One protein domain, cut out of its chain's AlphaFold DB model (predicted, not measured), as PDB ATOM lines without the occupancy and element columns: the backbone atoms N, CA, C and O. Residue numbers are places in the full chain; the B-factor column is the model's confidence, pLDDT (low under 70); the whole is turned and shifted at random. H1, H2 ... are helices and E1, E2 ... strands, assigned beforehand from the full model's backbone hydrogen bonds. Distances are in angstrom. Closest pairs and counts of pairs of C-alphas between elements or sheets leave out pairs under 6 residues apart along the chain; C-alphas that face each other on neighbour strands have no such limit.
ATOM      1  N   TRP A  31     -51.118   7.674  44.596       82.19
ATOM      2  CA  TRP A  31     -50.431   7.182  43.417       82.19
ATOM      3  C   TRP A  31     -49.692   8.273  42.639       82.19
ATOM      4  O   TRP A  31     -48.722   7.927  41.978       82.19
ATOM      5  N   LEU A  32     -50.110   9.539  42.745       82.31
ATOM      6  CA  LEU A  32     -49.363  10.679  42.206       82.31
ATOM      7  C   LEU A  32     -48.019  10.817  42.923       82.31
ATOM      8  O   LEU A  32     -46.985  10.778  42.269       82.31
ATOM      9  N   LYS A  33     -48.037  10.771  44.261       82.31
ATOM     10  CA  LYS A  33     -46.825  10.758  45.095       82.31
ATOM     11  C   LYS A  33     -45.901   9.581  44.767       82.31
ATOM     12  O   LYS A  33     -44.697   9.743  44.652       82.31
ATOM     13  N   LYS A  34     -46.460   8.385  44.530       81.81
ATOM     14  CA  LYS A  34     -45.676   7.216  44.073       81.81
ATOM     15  C   LYS A  34     -45.129   7.354  42.647       81.81
ATOM     16  O   LYS A  34     -44.178   6.660  42.314       81.81
ATOM     17  N   ALA A  35     -45.756   8.175  41.811       78.25
ATOM     18  CA  ALA A  35     -45.308   8.467  40.454       78.25
ATOM     19  C   ALA A  35     -44.280   9.613  40.405       78.25
ATOM     20  O   ALA A  35     -43.810   9.937  39.321       78.25
ATOM     21  N   GLY A  36     -43.925  10.189  41.557       79.19
ATOM     22  CA  GLY A  36     -42.954  11.271  41.684       79.19
ATOM     23  C   GLY A  36     -43.586  12.636  41.930       79.19
ATOM     24  O   GLY A  36     -42.898  13.489  42.456       79.19
ATOM     25  N   PHE A  37     -44.877  12.821  41.637       83.19
ATOM     26  CA  PHE A  37     -45.571  14.102  41.792       83.19
ATOM     27  C   PHE A  37     -45.912  14.380  43.259       83.19
ATOM     28  O   PHE A  37     -46.845  13.770  43.803       83.19
ATOM     29  N   ASP A  38     -45.191  15.302  43.890       82.69
ATOM     30  CA  ASP A  38     -45.472  15.762  45.248       82.69
ATOM     31  C   ASP A  38     -46.245  17.087  45.276       82.69
ATOM     32  O   ASP A  38     -46.425  17.784  44.275       82.69
ATOM     33  N   VAL A  39     -46.790  17.411  46.448       80.56
ATOM     34  CA  VAL A  39     -47.558  18.643  46.631       80.56
ATOM     35  C   VAL A  39     -46.584  19.815  46.665       80.56
ATOM     36  O   VAL A  39     -45.750  19.899  47.558       80.56
ATOM     37  N   GLY A  40     -46.731  20.737  45.714       79.38
ATOM     38  CA  GLY A  40     -45.834  21.884  45.556       79.38
ATOM     39  C   GLY A  40     -44.908  21.778  44.345       79.38
ATOM     40  O   GLY A  40     -44.315  22.792  43.974       79.38
ATOM     41  N   ASP A  41     -44.848  20.609  43.698       80.69
ATOM     42  CA  ASP A  41     -44.122  20.426  42.443       80.69
ATOM     43  C   ASP A  41     -44.796  21.175  41.292       80.69
ATOM     44  O   ASP A  41     -46.027  21.220  41.174       80.69
ATOM     45  N   TYR A  42     -43.972  21.704  40.391       80.50
ATOM     46  CA  TYR A  42     -44.447  22.195  39.107       80.50
ATOM     47  C   TYR A  42     -44.615  21.036  38.137       80.50
ATOM     48  O   TYR A  42     -43.761  20.155  38.015       80.50
ATOM     49  N   ILE A  43     -45.738  21.052  37.430       84.56
ATOM     50  CA  ILE A  43     -46.025  20.109  36.359       84.56
ATOM     51  C   ILE A  43     -46.262  20.870  35.066       84.56
ATOM     52  O   ILE A  43     -46.887  21.932  35.058       84.56
ATOM     53  N   SER A  44     -45.794  20.283  33.977       83.31
ATOM     54  CA  SER A  44     -46.087  20.717  32.625       83.31
ATOM     55  C   SER A  44     -47.171  19.827  32.053       83.31
ATOM     56  O   SER A  44     -47.091  18.597  32.110       83.31
ATOM     57  N   VAL A  45     -48.218  20.470  31.544       84.56
ATOM     58  CA  VAL A  45     -49.368  19.812  30.932       84.56
ATOM     59  C   VAL A  45     -49.403  20.212  29.467       84.56
ATOM     60  O   VAL A  45     -49.673  21.368  29.146       84.56
ATOM     61  N   THR A  46     -49.155  19.248  28.587       86.50
ATOM     62  CA  THR A  46     -49.198  19.438  27.136       86.50
ATOM     63  C   THR A  46     -50.407  18.710  26.564       86.50
ATOM     64  O   THR A  46     -50.631  17.537  26.871       86.50
ATOM     65  N   CYS A  47     -51.188  19.396  25.730       86.38
ATOM     66  CA  CYS A  47     -52.319  18.819  25.006       86.38
ATOM     67  C   CYS A  47     -51.953  18.695  23.524       86.38
ATOM     68  O   CYS A  47     -51.865  19.709  22.838       86.38
ATOM     69  N   GLU A  48     -51.761  17.472  23.033       89.06
ATOM     70  CA  GLU A  48     -51.325  17.204  21.655       89.06
ATOM     71  C   GLU A  48     -52.156  16.055  21.060       89.06
ATOM     72  O   GLU A  48     -52.240  14.979  21.654       89.06
ATOM     73  N   ASP A  49     -52.832  16.297  19.930       82.44
ATOM     74  CA  ASP A  49     -53.617  15.307  19.163       82.44
ATOM     75  C   ASP A  49     -54.533  14.391  20.002       82.44
ATOM     76  O   ASP A  49     -54.572  13.167  19.845       82.44
ATOM     77  N   GLY A  50     -55.277  14.980  20.943       81.69
ATOM     78  CA  GLY A  50     -56.206  14.241  21.808       81.69
ATOM     79  C   GLY A  50     -55.535  13.476  22.955       81.69
ATOM     80  O   GLY A  50     -56.187  12.682  23.636       81.69
ATOM     81  N   LYS A  51     -54.246  13.719  23.202       84.56
ATOM     82  CA  LYS A  51     -53.503  13.218  24.360       84.56
ATOM     83  C   LYS A  51     -53.174  14.371  25.295       84.56
ATOM     84  O   LYS A  51     -52.838  15.468  24.862       84.56
ATOM     85  N   ILE A  52     -53.247  14.089  26.590       85.31
ATOM     86  CA  ILE A  52     -52.769  14.988  27.636       85.31
ATOM     87  C   ILE A  52     -51.537  14.331  28.243       85.31
ATOM     88  O   ILE A  52     -51.626  13.232  28.798       85.31
ATOM     89  N   VAL A  53     -50.392  14.987  28.109       84.38
ATOM     90  CA  VAL A  53     -49.123  14.556  28.692       84.38
ATOM     91  C   VAL A  53     -48.857  15.427  29.906       84.38
ATOM     92  O   VAL A  53     -48.790  16.646  29.796       84.38
ATOM     93  N   ILE A  54     -48.734  14.789  31.069       85.06
ATOM     94  CA  ILE A  54     -48.389  15.454  32.324       85.06
ATOM     95  C   ILE A  54     -46.991  14.992  32.706       85.06
ATOM     96  O   ILE A  54     -46.782  13.805  32.963       85.06
ATOM     97  N   ALA A  55     -46.051  15.925  32.730       83.94
ATOM     98  CA  ALA A  55     -44.670  15.696  33.128       83.94
ATOM     99  C   ALA A  55     -44.314  16.603  34.307       83.94
ATOM    100  O   ALA A  55     -44.902  17.671  34.472       83.94
ATOM    101  N   GLN A  56     -43.367  16.179  35.142       79.94
ATOM    102  CA  GLN A  56     -42.776  17.093  36.116       79.94
ATOM    103  C   GLN A  56     -41.971  18.144  35.369       79.94
ATOM    104  O   GLN A  56     -41.151  17.813  34.513       79.94
ATOM    105  N   ASP A  57     -42.226  19.402  35.692       76.88
ATOM    106  CA  ASP A  57     -41.524  20.514  35.084       76.88
ATOM    107  C   ASP A  57     -40.297  20.848  35.928       76.88
ATOM    108  O   ASP A  57     -40.341  21.669  36.846       76.88
ATOM    109  N   ALA A  58     -39.196  20.148  35.646       66.62
ATOM    110  CA  ALA A  58     -37.920  20.384  36.318       66.62
ATOM    111  C   ALA A  58     -37.398  21.813  36.072       66.62
ATOM    112  O   ALA A  58     -36.705  22.377  36.915       66.62
ATOM    113  N   GLU A  59     -37.771  22.411  34.940       61.22
ATOM    114  CA  GLU A  59     -37.312  23.732  34.523       61.22
ATOM    115  C   GLU A  59     -37.946  24.846  35.373       61.22
ATOM    116  O   GLU A  59     -37.224  25.653  35.957       61.22
ATOM    117  N   ARG A  60     -39.269  24.841  35.599       60.94
ATOM    118  CA  ARG A  60     -39.917  25.754  36.561       60.94
ATOM    119  C   ARG A  60     -39.645  25.395  38.014       60.94
ATOM    120  O   ARG A  60     -39.660  26.294  38.854       60.94
ATOM    121  N   ALA A  61     -39.373  24.128  38.330       59.53
ATOM    122  CA  ALA A  61     -38.917  23.752  39.666       59.53
ATOM    123  C   ALA A  61     -37.579  24.433  40.008       59.53
ATOM    124  O   ALA A  61     -37.436  24.960  41.109       59.53
ATOM    125  N   ALA A  62     -36.644  24.513  39.054       58.16
ATOM    126  CA  ALA A  62     -35.383  25.237  39.224       58.16
ATOM    127  C   ALA A  62     -35.579  26.762  39.315       58.16
ATOM    128  O   ALA A  62     -34.951  27.407  40.152       58.16
ATOM    129  N   VAL A  63     -36.498  27.333  38.524       60.16
ATOM    130  CA  VAL A  63     -36.828  28.771  38.599       60.16
ATOM    131  C   VAL A  63     -37.365  29.145  39.982       60.16
ATOM    132  O   VAL A  63     -36.969  30.168  40.527       60.16
ATOM    133  N   LYS A  64     -38.197  28.300  40.605       56.31
ATOM    134  CA  LYS A  64     -38.727  28.587  41.948       56.31
ATOM    135  C   LYS A  64     -37.695  28.437  43.068       56.31
ATOM    136  O   LYS A  64     -37.826  29.113  44.080       56.31
ATOM    137  N   VAL A  65     -36.700  27.557  42.911       59.69
ATOM    138  CA  VAL A  65     -35.563  27.476  43.849       59.69
ATOM    139  C   VAL A  65     -34.751  28.767  43.778       59.69
ATOM    140  O   VAL A  65     -34.490  29.363  44.814       59.69
ATOM    141  N   ALA A  66     -34.470  29.260  42.569       58.16
ATOM    142  CA  ALA A  66     -33.760  30.523  42.381       58.16
ATOM    143  C   ALA A  66     -34.549  31.747  42.893       58.16
ATOM    144  O   ALA A  66     -33.955  32.676  43.425       58.16
ATOM    145  N   GLU A  67     -35.881  31.747  42.771       56.12
ATOM    146  CA  GLU A  67     -36.744  32.837  43.264       56.12
ATOM    147  C   GLU A  67     -36.952  32.792  44.792       56.12
ATOM    148  O   GLU A  67     -37.267  33.807  45.398       56.12
ATOM    149  N   ALA A  68     -36.761  31.630  45.429       57.84
ATOM    150  CA  ALA A  68     -36.793  31.484  46.887       57.84
ATOM    151  C   ALA A  68     -35.448  31.812  47.564       57.84
ATOM    152  O   ALA A  68     -35.398  31.934  48.788       57.84
ATOM    153  N   GLU A  69     -34.370  31.933  46.785       57.62
ATOM    154  CA  GLU A  69     -33.034  32.324  47.250       57.62
ATOM    155  C   GLU A  69     -32.747  33.832  47.094       57.62
ATOM    156  O   GLU A  69     -31.655  34.269  47.462       57.62
ATOM    157  N   PHE A  70     -33.705  34.628  46.594       47.88
ATOM    158  CA  PHE A  70     -33.577  36.083  46.427       47.88
ATOM    159  C   PHE A  70     -34.495  36.886  47.358       47.88
ATOM    160  O   PHE A  70     -35.666  36.484  47.548       47.88
TER     161      PHE A  70
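AT A GLANCE: This is residues 31 to 70 of the 70 residues of the protein "Type I toxin-antitoxin system SymE family toxin" of Blautia obeum (UniProt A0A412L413). A two-stranded hairpin, E1 and E2, continues into helix H2 beyond its open end, and together they make the long axis; the short helix H1 sits off to one side, joined by the loop of residues 35 to 42. The printed part has 40 residues, with H1, E1, E2 and H2 in chain order, an antiparallel sheet E1 - E2, and a mixed class. It is loose, radius of gyration of the C-alphas 12.3 A, and flat, spanning 40 by 23 by 10 A.

IN THESE COORDINATES: Find C-alpha 43 at (-46.025, 20.109, 36.359); E1, residues 43 to 48, runs 15.9 A from there. E2, residues 51 to 56, returns over 16.4 A. H2, residues 58 to 68, runs 15.4 A to C-alpha 68 at (-36.793, 31.484, 46.887). H1 is residues 31 to 34.

HOW THE PARTS SIT: E1 and E2 form a hairpin, antiparallel at 160 degrees; look for N 44 and O 55, 2.8 A apart, within hydrogen-bond range. E1 and H2 are near each other, with 7 pairs of C-alphas within 10 A. H1 is apart from E2 and H2. In H2 every O i to N i+4 pair is within hydrogen-bond range; H1 is too short for one.

THE WHOLE: The farthest C-alphas, Gly 50 and Phe 70, are 39.9 A apart. The printed part has no cut and no long link. Residues 58 to 70 have pLDDT under 70.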